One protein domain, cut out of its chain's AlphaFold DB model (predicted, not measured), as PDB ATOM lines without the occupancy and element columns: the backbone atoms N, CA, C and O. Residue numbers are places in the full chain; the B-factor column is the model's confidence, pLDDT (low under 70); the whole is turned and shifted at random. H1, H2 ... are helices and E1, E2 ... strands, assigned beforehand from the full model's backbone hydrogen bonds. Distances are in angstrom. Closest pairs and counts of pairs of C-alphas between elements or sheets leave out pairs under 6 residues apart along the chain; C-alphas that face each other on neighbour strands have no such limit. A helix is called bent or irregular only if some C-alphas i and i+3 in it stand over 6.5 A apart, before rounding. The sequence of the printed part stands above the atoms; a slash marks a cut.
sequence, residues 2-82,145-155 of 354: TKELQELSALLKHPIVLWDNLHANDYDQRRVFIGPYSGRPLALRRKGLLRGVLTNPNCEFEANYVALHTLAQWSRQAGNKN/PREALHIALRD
ATOM      1  N   THR A   2     284.635 191.294 250.487       84.69
ATOM      2  CA  THR A   2     285.628 190.524 249.697       84.69
ATOM      3  C   THR A   2     286.791 191.377 249.182       84.69
ATOM      4  O   THR A   2     287.935 190.933 249.243       84.69
ATOM      5  N   LYS A   3     286.507 192.585 248.684       87.19
ATOM      6  CA  LYS A   3     287.509 193.504 248.127       87.19
ATOM      7  C   LYS A   3     288.460 194.002 249.216       87.19
ATOM      8  O   LYS A   3     289.672 193.949 249.063       87.19
ATOM      9  N   GLU A   4     287.900 194.373 250.355       90.19
ATOM     10  CA  GLU A   4     288.610 194.845 251.540       90.19
ATOM     11  C   GLU A   4     289.544 193.753 252.082       90.19
ATOM     12  O   GLU A   4     290.684 194.029 252.443       90.19
ATOM     13  N   LEU A   5     289.109 192.484 252.070       88.62
ATOM     14  CA  LEU A   5     289.970 191.356 252.443       88.62
ATOM     15  C   LEU A   5     291.069 191.066 251.412       88.62
ATOM     16  O   LEU A   5     292.152 190.634 251.801       88.62
ATOM     17  N   GLN A   6     290.829 191.300 250.119       89.31
ATOM     18  CA  GLN A   6     291.872 191.201 249.092       89.31
ATOM     19  C   GLN A   6     292.938 192.285 249.274       89.31
ATOM     20  O   GLN A   6     294.127 191.976 249.254       89.31
ATOM     21  N   GLU A   7     292.518 193.529 249.507       92.44
ATOM     22  CA  GLU A   7     293.410 194.656 249.796       92.44
ATOM     23  C   GLU A   7     294.228 194.398 251.067       92.44
ATOM     24  O   GLU A   7     295.455 194.520 251.060       92.44
ATOM     25  N   LEU A   8     293.571 193.941 252.138       91.81
ATOM     26  CA  LEU A   8     294.235 193.602 253.392       91.81
ATOM     27  C   LEU A   8     295.212 192.431 253.229       91.81
ATOM     28  O   LEU A   8     296.316 192.470 253.768       91.81
ATOM     29  N   SER A   9     294.843 191.400 252.465       89.88
ATOM     30  CA  SER A   9     295.720 190.260 252.182       89.88
ATOM     31  C   SER A   9     296.957 190.681 251.381       89.88
ATOM     32  O   SER A   9     298.065 190.246 251.703       89.88
ATOM     33  N   ALA A  10     296.796 191.574 250.398       91.00
ATOM     34  CA  ALA A  10     297.904 192.125 249.620       91.00
ATOM     35  C   ALA A  10     298.860 192.972 250.477       91.00
ATOM     36  O   ALA A  10     300.077 192.917 250.278       91.00
ATOM     37  N   LEU A  11     298.315 193.721 251.443       94.06
ATOM     38  CA  LEU A  11     299.086 194.539 252.376       94.06
ATOM     39  C   LEU A  11     299.840 193.688 253.407       94.06
ATOM     40  O   LEU A  11     301.052 193.832 253.553       94.06
ATOM     41  N   LEU A  12     299.130 192.803 254.116       92.75
ATOM     42  CA  LEU A  12     299.691 192.016 255.217       92.75
ATOM     43  C   LEU A  12     300.597 190.882 254.737       92.75
ATOM     44  O   LEU A  12     301.496 190.480 255.468       92.75
ATOM     45  N   LYS A  13     300.337 190.329 253.543       90.38
ATOM     46  CA  LYS A  13     301.047 189.165 252.980       90.38
ATOM     47  C   LYS A  13     301.088 187.945 253.917       90.38
ATOM     48  O   LYS A  13     301.959 187.088 253.792       90.38
ATOM     49  N   HIS A  14     300.119 187.845 254.826       86.88
ATOM     50  CA  HIS A  14     299.968 186.753 255.783       86.88
ATOM     51  C   HIS A  14     298.540 186.188 255.766       86.88
ATOM     52  O   HIS A  14     297.605 186.895 255.380       86.88
ATOM     53  N   PRO A  15     298.346 184.919 256.178       87.88
ATOM     54  CA  PRO A  15     297.018 184.326 256.272       87.88
ATOM     55  C   PRO A  15     296.151 185.070 257.295       87.88
ATOM     56  O   PRO A  15     296.555 185.239 258.443       87.88
ATOM     57  N   ILE A  16     294.945 185.468 256.895       93.62
ATOM     58  CA  ILE A  16     294.016 186.200 257.763       93.62
ATOM     59  C   ILE A  16     293.125 185.200 258.500       93.62
ATOM     60  O   ILE A  16     292.484 184.347 257.879       93.62
ATOM     61  N   VAL A  17     293.063 185.310 259.824       94.56
ATOM     62  CA  VAL A  17     292.050 184.642 260.650       94.56
ATOM     63  C   VAL A  17     291.031 185.694 261.058       94.56
ATOM     64  O   VAL A  17     291.400 186.726 261.612       94.56
ATOM     65  N   LEU A  18     289.758 185.450 260.756       94.75
ATOM     66  CA  LEU A  18     288.684 186.352 261.149       94.75
ATOM     67  C   LEU A  18     288.322 186.095 262.612       94.75
ATOM     68  O   LEU A  18     287.906 184.988 262.943       94.75
ATOM     69  N   TRP A  19     288.446 187.118 263.450       97.75
ATOM     70  CA  TRP A  19     287.760 187.178 264.735       97.75
ATOM     71  C   TRP A  19     286.371 187.774 264.496       97.75
ATOM     72  O   TRP A  19     286.260 188.936 264.099       97.75
ATOM     73  N   ASP A  20     285.319 186.976 264.652       97.69
ATOM     74  CA  ASP A  20     283.960 187.344 264.253       97.69
ATOM     75  C   ASP A  20     283.078 187.636 265.470       97.69
ATOM     76  O   ASP A  20     282.752 186.733 266.235       97.69
ATOM     77  N   ASN A  21     282.676 188.898 265.629       98.25
ATOM     78  CA  ASN A  21     281.803 189.366 266.712       98.25
ATOM     79  C   ASN A  21     280.312 189.352 266.317       98.25
ATOM     80  O   ASN A  21     279.517 190.071 266.915       98.25
ATOM     81  N   LEU A  22     279.912 188.592 265.286       98.00
ATOM     82  CA  LEU A  22     278.520 188.559 264.811       98.00
ATOM     83  C   LEU A  22     277.509 188.232 265.923       98.00
ATOM     84  O   LEU A  22     276.404 188.764 265.904       98.00
ATOM     85  N   HIS A  23     277.882 187.372 266.867       98.50
ATOM     86  CA  HIS A  23     277.022 186.938 267.971       98.50
ATOM     87  C   HIS A  23     277.485 187.467 269.333       98.50
ATOM     88  O   HIS A  23     276.961 187.027 270.345       98.50
ATOM     89  N   ALA A  24     278.450 188.388 269.380       98.31
ATOM     90  CA  ALA A  24     278.900 188.980 270.639       98.31
ATOM     91  C   ALA A  24     277.804 189.877 271.227       98.31
ATOM     92  O   ALA A  24     277.231 190.677 270.485       98.31
ATOM     93  N   ASN A  25     277.536 189.774 272.530       97.94
ATOM     94  CA  ASN A  25     276.572 190.613 273.260       97.94
ATOM     95  C   ASN A  25     277.147 191.268 274.532       97.94
ATOM     96  O   ASN A  25     276.420 191.932 275.263       97.94
ATOM     97  N   ASP A  26     278.452 191.151 274.773       97.12
ATOM     98  CA  ASP A  26     279.158 191.747 275.917       97.12
ATOM     99  C   ASP A  26     278.988 193.273 276.030       97.12
ATOM    100  O   ASP A  26     279.053 193.842 277.121       97.12
ATOM    101  N   TYR A  27     278.728 193.942 274.907       96.75
ATOM    102  CA  TYR A  27     278.488 195.381 274.842       96.75
ATOM    103  C   TYR A  27     277.063 195.817 275.234       96.75
ATOM    104  O   TYR A  27     276.843 197.017 275.407       96.75
ATOM    105  N   ASP A  28     276.089 194.904 275.345       95.00
ATOM    106  CA  ASP A  28     274.702 195.231 275.708       95.00
ATOM    107  C   ASP A  28     273.989 194.049 276.386       95.00
ATOM    108  O   ASP A  28     273.571 193.089 275.740       95.00
ATOM    109  N   GLN A  29     273.772 194.180 277.697       89.56
ATOM    110  CA  GLN A  29     273.163 193.153 278.553       89.56
ATOM    111  C   GLN A  29     271.705 192.817 278.203       89.56
ATOM    112  O   GLN A  29     271.185 191.816 278.684       89.56
ATOM    113  N   ARG A  30     271.011 193.646 277.412       93.00
ATOM    114  CA  ARG A  30     269.625 193.367 276.992       93.00
ATOM    115  C   ARG A  30     269.546 192.582 275.689       93.00
ATOM    116  O   ARG A  30     268.448 192.272 275.221       93.00
ATOM    117  N   ARG A  31     270.688 192.290 275.065       95.88
ATOM    118  CA  ARG A  31     270.756 191.630 273.763       95.88
ATOM    119  C   ARG A  31     271.281 190.216 273.920       95.88
ATOM    120  O   ARG A  31     272.220 189.961 274.657       95.88
ATOM    121  N   VAL A  32     270.699 189.313 273.148       97.88
ATOM    122  CA  VAL A  32     271.192 187.953 272.932       97.88
ATOM    123  C   VAL A  32     270.927 187.596 271.472       97.88
ATOM    124  O   VAL A  32     269.960 188.087 270.879       97.88
ATOM    125  N   PHE A  33     271.806 186.801 270.868       98.44
ATOM    126  CA  PHE A  33     271.762 186.468 269.448       98.44
ATOM    127  C   PHE A  33     271.662 184.960 269.234       98.44
ATOM    128  O   PHE A  33     272.613 184.210 269.454       98.44
ATOM    129  N   ILE A  34     270.499 184.545 268.743       98.25
ATOM    130  CA  ILE A  34     270.082 183.167 268.456       98.25
ATOM    131  C   ILE A  34     269.835 182.993 266.940       98.25
ATOM    132  O   ILE A  34     269.398 181.945 266.476       98.25
ATOM    133  N   GLY A  35     270.123 184.011 266.124       98.31
ATOM    134  CA  GLY A  35     270.082 183.926 264.668       98.31
ATOM    135  C   GLY A  35     271.243 183.112 264.072       98.31
ATOM    136  O   GLY A  35     272.243 182.834 264.738       98.31
ATOM    137  N   PRO A  36     271.157 182.726 262.789       98.38
ATOM    138  CA  PRO A  36     272.187 181.942 262.121       98.38
ATOM    139  C   PRO A  36     273.421 182.779 261.776       98.38
ATOM    140  O   PRO A  36     273.329 183.972 261.478       98.38
ATOM    141  N   TYR A  37     274.578 182.120 261.700       98.06
ATOM    142  CA  TYR A  37     275.782 182.700 261.114       98.06
ATOM    143  C   TYR A  37     275.501 183.219 259.696       98.06
ATOM    144  O   TYR A  37     274.966 182.507 258.851       98.06
ATOM    145  N   SER A  38     275.808 184.485 259.417       95.50
ATOM    146  CA  SER A  38     275.378 185.133 258.173       95.50
ATOM    147  C   SER A  38     276.246 186.338 257.797       95.50
ATOM    148  O   SER A  38     277.135 186.765 258.536       95.50
ATOM    149  N   GLY A  39     276.048 186.860 256.583       92.25
ATOM    150  CA  GLY A  39     276.782 188.020 256.064       92.25
ATOM    151  C   GLY A  39     278.233 187.742 255.647       92.25
ATOM    152  O   GLY A  39     278.954 188.674 255.303       92.25
ATOM    153  N   ARG A  40     278.690 186.480 255.675       92.75
ATOM    154  CA  ARG A  40     280.038 186.075 255.238       92.75
ATOM    155  C   ARG A  40     279.928 185.147 254.025       92.75
ATOM    156  O   ARG A  40     279.579 183.973 254.184       92.75
ATOM    157  N   PRO A  41     280.223 185.630 252.804       90.38
ATOM    158  CA  PRO A  41     280.148 184.802 251.606       90.38
ATOM    159  C   PRO A  41     281.102 183.603 251.666       90.38
ATOM    160  O   PRO A  41     282.266 183.736 252.050       90.38
ATOM    161  N   LEU A  42     280.659 182.436 251.181       88.12
ATOM    162  CA  LEU A  42     281.510 181.235 251.085       88.12
ATOM    163  C   LEU A  42     282.760 181.476 250.218       88.12
ATOM    164  O   LEU A  42     283.789 180.823 250.407       88.12
ATOM    165  N   ALA A  43     282.690 182.441 249.293       85.56
ATOM    166  CA  ALA A  43     283.805 182.877 248.458       85.56
ATOM    167  C   ALA A  43     285.037 183.300 249.274       85.56
ATOM    168  O   ALA A  43     286.152 183.062 248.821       85.56
ATOM    169  N   LEU A  44     284.863 183.849 250.484       85.94
ATOM    170  CA  LEU A  44     285.978 184.276 251.339       85.94
ATOM    171  C   LEU A  44     286.909 183.112 251.696       85.94
ATOM    172  O   LEU A  44     288.131 183.249 251.674       85.94
ATOM    173  N   ARG A  45     286.337 181.935 251.968       84.88
ATOM    174  CA  ARG A  45     287.108 180.716 252.237       84.88
ATOM    175  C   ARG A  45     287.481 179.962 250.968       84.88
ATOM    176  O   ARG A  45     288.609 179.489 250.870       84.88
ATOM    177  N   ARG A  46     286.584 179.882 249.978       84.88
ATOM    178  CA  ARG A  46     286.857 179.189 248.703       84.88
ATOM    179  C   ARG A  46     288.020 179.827 247.932       84.88
ATOM    180  O   ARG A  46     288.845 179.101 247.393       84.88
ATOM    181  N   LYS A  47     288.125 181.162 247.948       84.56
ATOM    182  CA  LYS A  47     289.236 181.927 247.351       84.56
ATOM    183  C   LYS A  47     290.491 181.981 248.235       84.56
ATOM    184  O   LYS A  47     291.469 182.608 247.853       84.56
ATOM    185  N   GLY A  48     290.472 181.361 249.419       85.12
ATOM    186  CA  GLY A  48     291.614 181.339 250.335       85.12
ATOM    187  C   GLY A  48     291.945 182.682 250.998       85.12
ATOM    188  O   GLY A  48     293.030 182.806 251.556       85.12
ATOM    189  N   LEU A  49     291.030 183.663 250.968       87.56
ATOM    190  CA  LEU A  49     291.228 184.969 251.615       87.56
ATOM    191  C   LEU A  49     291.239 184.848 253.142       87.56
ATOM    192  O   LEU A  49     291.947 185.588 253.819       87.56
ATOM    193  N   LEU A  50     290.472 183.896 253.679       91.56
ATOM    194  CA  LEU A  50     290.464 183.562 255.100       91.56
ATOM    195  C   LEU A  50     291.087 182.189 255.335       91.56
ATOM    196  O   LEU A  50     290.677 181.185 254.746       91.56
ATOM    197  N   ARG A  51     292.038 182.139 256.268       91.12
ATOM    198  CA  ARG A  51     292.622 180.896 256.774       91.12
ATOM    199  C   ARG A  51     291.699 180.191 257.758       91.12
ATOM    200  O   ARG A  51     291.654 178.964 257.777       91.12
ATOM    201  N   GLY A  52     290.962 180.965 258.546       91.69
ATOM    202  CA  GLY A  52     290.043 180.471 259.561       91.69
ATOM    203  C   GLY A  52     289.092 181.559 260.039       91.69
ATOM    204  O   GLY A  52     289.279 182.737 259.731       91.69
ATOM    205  N   VAL A  53     288.076 181.134 260.782       95.94
ATOM    206  CA  VAL A  53     287.127 182.002 261.480       95.94
ATOM    207  C   VAL A  53     287.058 181.518 262.923       95.94
ATOM    208  O   VAL A  53     286.867 180.324 263.153       95.94
ATOM    209  N   LEU A  54     287.236 182.436 263.862       97.62
ATOM    210  CA  LEU A  54     287.023 182.250 265.290       97.62
ATOM    211  C   LEU A  54     285.867 183.166 265.678       97.62
ATOM    212  O   LEU A  54     285.971 184.378 265.516       97.62
ATOM    213  N   THR A  55     284.755 182.591 266.124       98.06
ATOM    214  CA  THR A  55     283.606 183.383 266.571       98.06
ATOM    215  C   THR A  55     283.773 183.753 268.038       98.06
ATOM    216  O   THR A  55     284.158 182.906 268.840       98.06
ATOM    217  N   ASN A  56     283.464 185.002 268.371       98.50
ATOM    218  CA  ASN A  56     283.261 185.490 269.728       98.50
ATOM    219  C   ASN A  56     281.744 185.638 269.927       98.50
ATOM    220  O   ASN A  56     281.157 186.558 269.349       98.50
ATOM    221  N   PRO A  57     281.087 184.662 270.573       98.19
ATOM    222  CA  PRO A  57     279.634 184.577 270.604       98.19
ATOM    223  C   PRO A  57     279.066 185.279 271.854       98.19
ATOM    224  O   PRO A  57     279.724 186.156 272.413       98.19
ATOM    225  N   ASN A  58     277.848 184.929 272.271       98.50
ATOM    226  CA  ASN A  58     277.209 185.522 273.443       98.50
ATOM    227  C   ASN A  58     277.973 185.163 274.731       98.50
ATOM    228  O   ASN A  58     278.653 184.135 274.800       98.50
ATOM    229  N   CYS A  59     277.812 185.979 275.770       97.62
ATOM    230  CA  CYS A  59     278.304 185.702 277.115       97.62
ATOM    231  C   CYS A  59     277.629 184.464 277.722       97.62
ATOM    232  O   CYS A  59     278.304 183.653 278.353       97.62
ATOM    233  N   GLU A  60     276.320 184.311 277.508       96.88
ATOM    234  CA  GLU A  60     275.523 183.157 277.930       96.88
ATOM    235  C   GLU A  60     275.947 181.910 277.159       96.88
ATOM    236  O   GLU A  60     275.899 181.869 275.925       96.88
ATOM    237  N   PHE A  61     276.373 180.879 277.886       96.44
ATOM    238  CA  PHE A  61     276.975 179.702 277.276       96.44
ATOM    239  C   PHE A  61     275.962 178.920 276.433       96.44
ATOM    240  O   PHE A  61     276.254 178.555 275.291       96.44
ATOM    241  N   GLU A  62     274.761 178.702 276.961       95.69
ATOM    242  CA  GLU A  62     273.717 177.898 276.326       95.69
ATOM    243  C   GLU A  62     273.118 178.602 275.104       95.69
ATOM    244  O   GLU A  62     272.728 177.951 274.131       95.69
ATOM    245  N   ALA A  63     273.109 179.940 275.096       96.88
ATOM    246  CA  ALA A  63     272.658 180.741 273.956       96.88
ATOM    247  C   ALA A  63     273.529 180.542 272.698       96.88
ATOM    248  O   ALA A  63     273.104 180.827 271.576       96.88
ATOM    249  N   ASN A  64     274.745 180.012 272.853       98.25
ATOM    250  CA  ASN A  64     275.713 179.885 271.765       98.25
ATOM    251  C   ASN A  64     275.521 178.654 270.879       98.25
ATOM    252  O   ASN A  64     276.249 178.502 269.892       98.25
ATOM    253  N   TYR A  65     274.537 177.798 271.175       98.25
ATOM    254  CA  TYR A  65     274.296 176.587 270.395       98.25
ATOM    255  C   TYR A  65     274.093 176.893 268.905       98.25
ATOM    256  O   TYR A  65     274.785 176.339 268.049       98.25
ATOM    257  N   VAL A  66     273.191 177.827 268.581       98.44
ATOM    258  CA  VAL A  66     272.892 178.186 267.187       98.44
ATOM    259  C   VAL A  66     274.090 178.848 266.511       98.44
ATOM    260  O   VAL A  66     274.418 178.495 265.374       98.44
ATOM    261  N   ALA A  67     274.773 179.767 267.198       98.31
ATOM    262  CA  ALA A  67     275.936 180.471 266.662       98.31
ATOM    263  C   ALA A  67     277.033 179.484 266.220       98.31
ATOM    264  O   ALA A  67     277.501 179.525 265.078       98.31
ATOM    265  N   LEU A  68     277.377 178.529 267.089       98.56
ATOM    266  CA  LEU A  68     278.403 177.522 266.820       98.56
ATOM    267  C   LEU A  68     277.950 176.494 265.776       98.56
ATOM    268  O   LEU A  68     278.702 176.171 264.851       98.56
ATOM    269  N   HIS A  69     276.717 175.995 265.887       98.50
ATOM    270  CA  HIS A  69     276.177 174.976 264.982       98.50
ATOM    271  C   HIS A  69     276.082 175.506 263.546       98.50
ATOM    272  O   HIS A  69     276.578 174.885 262.600       98.50
ATOM    273  N   THR A  70     275.537 176.709 263.364       98.31
ATOM    274  CA  THR A  70     275.385 177.317 262.036       98.31
ATOM    275  C   THR A  70     276.719 177.761 261.424       98.31
ATOM    276  O   THR A  70     276.883 177.642 260.204       98.31
ATOM    277  N   LEU A  71     277.706 178.170 262.235       97.69
ATOM    278  CA  LEU A  71     279.087 178.385 261.786       97.69
ATOM    279  C   LEU A  71     279.731 177.078 261.299       97.69
ATOM    280  O   LEU A  71     280.398 177.063 260.260       97.69
ATOM    281  N   ALA A  72     279.517 175.963 262.004       96.69
ATOM    282  CA  ALA A  72     280.016 174.656 261.582       96.69
ATOM    283  C   ALA A  72     279.385 174.217 260.249       96.69
ATOM    284  O   ALA A  72     280.095 173.759 259.346       96.69
ATOM    285  N   GLN A  73     278.073 174.421 260.083       95.81
ATOM    286  CA  GLN A  73     277.376 174.185 258.817       95.81
ATOM    287  C   GLN A  73     277.980 175.017 257.673       95.81
ATOM    288  O   GLN A  73     278.332 174.460 256.629       95.81
ATOM    289  N   TRP A  74     278.175 176.324 257.882       94.94
ATOM    290  CA  TRP A  74     278.821 177.218 256.914       94.94
ATOM    291  C   TRP A  74     280.244 176.754 256.575       94.94
ATOM    292  O   TRP A  74     280.635 176.669 255.405       94.94
ATOM    293  N   SER A  75     281.015 176.369 257.595       92.44
ATOM    294  CA  SER A  75     282.403 175.944 257.441       92.44
ATOM    295  C   SER A  75     282.534 174.661 256.611       92.44
ATOM    296  O   SER A  75     283.411 174.569 255.744       92.44
ATOM    297  N   ARG A  76     281.641 173.685 256.801       90.38
ATOM    298  CA  ARG A  76     281.632 172.443 256.008       90.38
ATOM    299  C   ARG A  76     281.386 172.717 254.525       90.38
ATOM    300  O   ARG A  76     282.083 172.171 253.675       90.38
ATOM    301  N   GLN A  77     280.456 173.613 254.207       86.25
ATOM    302  CA  GLN A  77     280.124 173.946 252.818       86.25
ATOM    303  C   GLN A  77     281.197 174.792 252.122       86.25
ATOM    304  O   GLN A  77     281.399 174.690 250.909       86.25
ATOM    305  N   ALA A  78     281.926 175.608 252.884       75.62
ATOM    306  CA  ALA A  78     283.083 176.344 252.384       75.62
ATOM    307  C   ALA A  78     284.317 175.447 252.141       75.62
ATOM    308  O   ALA A  78     285.173 175.812 251.337       75.62
ATOM    309  N   GLY A  79     284.414 174.286 252.803       67.06
ATOM    310  CA  GLY A  79     285.515 173.326 252.640       67.06
ATOM    311  C   GLY A  79     285.437 172.454 251.378       67.06
ATOM    312  O   GLY A  79     286.461 171.929 250.941       67.06
ATOM    313  N   ASN A  80     284.259 172.330 250.758       65.88
ATOM    314  CA  ASN A  80     284.072 171.555 249.529       65.88
ATOM    315  C   ASN A  80     284.657 172.294 248.313       65.88
ATOM    316  O   ASN A  80     283.958 173.018 247.606       65.88
ATOM    317  N   LYS A  81     285.953 172.087 248.051       56.00
ATOM    318  CA  LYS A  81     286.666 172.642 246.884       56.00
ATOM    319  C   LYS A  81     286.265 172.002 245.543       56.00
ATOM    320  O   LYS A  81     286.493 172.604 244.502       56.00
ATOM    321  N   ASN A  82     285.619 170.834 245.561       47.72
ATOM    322  CA  ASN A  82     285.306 170.038 244.361       47.72
ATOM    323  C   ASN A  82     284.114 170.548 243.525       47.72
ATOM    324  O   ASN A  82     283.700 169.870 242.593       47.72
ATOM    325  N   PRO A 145     271.167 180.649 255.411       96.31
ATOM    326  CA  PRO A 145     271.100 180.941 256.843       96.31
ATOM    327  C   PRO A 145     269.800 180.468 257.506       96.31
ATOM    328  O   PRO A 145     269.850 179.884 258.583       96.31
ATOM    329  N   ARG A 146     268.638 180.655 256.861       96.44
ATOM    330  CA  ARG A 146     267.342 180.238 257.433       96.44
ATOM    331  C   ARG A 146     267.211 178.721 257.564       96.44
ATOM    332  O   ARG A 146     266.732 178.239 258.582       96.44
ATOM    333  N   GLU A 147     267.673 177.976 256.565       96.81
ATOM    334  CA  GLU A 147     267.695 176.510 256.610       96.81
ATOM    335  C   GLU A 147     268.670 176.018 257.690       96.81
ATOM    336  O   GLU A 147     268.333 175.144 258.488       96.81
ATOM    337  N   ALA A 148     269.849 176.643 257.781       97.88
ATOM    338  CA  ALA A 148     270.834 176.328 258.808       97.88
ATOM    339  C   ALA A 148     270.306 176.593 260.225       97.88
ATOM    340  O   ALA A 148     270.541 175.772 261.114       97.88
ATOM    341  N   LEU A 149     269.573 177.697 260.423       98.38
ATOM    342  CA  LEU A 149     268.885 178.012 261.676       98.38
ATOM    343  C   LEU A 149     267.897 176.909 262.053       98.38
ATOM    344  O   LEU A 149     267.978 176.383 263.155       98.38
ATOM    345  N   HIS A 150     267.003 176.531 261.137       98.19
ATOM    346  CA  HIS A 150     265.988 175.509 261.399       98.19
ATOM    347  C   HIS A 150     266.623 174.171 261.815       98.19
ATOM    348  O   HIS A 150     266.182 173.531 262.769       98.19
ATOM    349  N   ILE A 151     267.697 173.749 261.135       98.12
ATOM    350  CA  ILE A 151     268.441 172.534 261.504       98.12
ATOM    351  C   ILE A 151     269.045 172.674 262.909       98.12
ATOM    352  O   ILE A 151     268.905 171.762 263.722       98.12
ATOM    353  N   ALA A 152     269.682 173.810 263.206       98.56
ATOM    354  CA  ALA A 152     270.300 174.053 264.506       98.56
ATOM    355  C   ALA A 152     269.271 174.057 265.648       98.56
ATOM    356  O   ALA A 152     269.506 173.421 266.669       98.56
ATOM    357  N   LEU A 153     268.118 174.710 265.472       98.25
ATOM    358  CA  LEU A 153     267.054 174.757 266.482       98.25
ATOM    359  C   LEU A 153     266.439 173.380 266.735       98.25
ATOM    360  O   LEU A 153     266.209 173.016 267.886       98.25
ATOM    361  N   ARG A 154     266.225 172.585 265.681       97.75
ATOM    362  CA  ARG A 154     265.742 171.203 265.810       97.75
ATOM    363  C   ARG A 154     266.711 170.344 266.626       97.75
ATOM    364  O   ARG A 154     266.280 169.602 267.505       97.75
ATOM    365  N   ASP A 155     268.005 170.438 266.332       97.31
ATOM    366  CA  ASP A 155     269.029 169.668 267.041       97.31
ATOM    367  C   ASP A 155     269.188 170.159 268.494       97.31
ATOM    368  O   ASP A 155     269.348 169.348 269.407       97.31
TER     369      ASP A 155
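What this domain is: This is residues 2 to 82 and 145 to 155 of the 354 residues of an uncharacterized protein of Trichobilharzia regenti (UniProt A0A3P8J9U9). A narrow ribbon of two parallel strands, E1 and E2, has the long helix H3 running back beside E2, and H4 crosses H3 on the side away from the ribbon. H1 and the short H2 sit at the end where the strands begin, and a long loop, residues 21 to 42, leads from the other end of E1 back to H2. The 92 printed residues include four named helices and two named strands, in the order H1, E1, H2, E2, H3, H4, and the class is mostly helix. The whole is flat, spanning 39 by 33 by 17 A, and only just compact, close to loose, with a radius of gyration of the C-alphas of 14.3 A.

How they stand to each other: E1, residues 16 to 20, and E2, residues 50 to 55, are parallel neighbours at 21 degrees, with N 18 and O 52 2.9 A apart and N 54 and O 18 2.8 A apart, both within hydrogen-bond range. With H2, residues 43 to 46, they form a strand-helix-strand unit, two parallel strands with a helix between them in the chain; its crossover is right-handed. H3, residues 62 to 79, comes closest to E2 at the C-alphas of Thr 55 and Leu 68, 7.8 A apart. H3 touches H2 with residues 78 to 79 alone, closest at the C-alphas of Arg 45 and Ala 78, 5.9 A. With residues 65 to 73 alone, H3 touches H4, residues 145 to 155, closest at the C-alphas of Val 66 and Ala 152, 5.6 A; they run opposite ways at a steep tilt of 55 degrees. H1, residues 2 to 12, is close to H2 but not clearly touching, with the C-alphas of Thr 2 and Leu 44 6.5 A apart. Every O i to N i+4 pair is within hydrogen-bond range in H1 and H4, and 12 of 14 in H3; H2 is too short for such a pair.

Where its parts are: E1 measures 12.0 A from first to last C-alpha and E2 13.4 A. H3 measures 26.9 A and is irregular, with C-alphas 63 and 66 7.2 A apart. H1 measures 15.2 A from C-alpha 2 at (285.628, 190.524, 249.697), H2 4.8 A, and H4 15.3 A to C-alpha 155 at (269.029, 169.668, 267.041).

The domain as a whole: The two farthest C-alphas, those of Arg 30 and Asn 82, are 43.1 A apart. Residues 83 to 144 are not printed, and C-alphas 82 and 145 are 21.8 A apart across this cut. The link from E1 to H2 is long, with 22 residues. The model's mean pLDDT over the printed part is 92.5, and residues 79 to 82 are under 70.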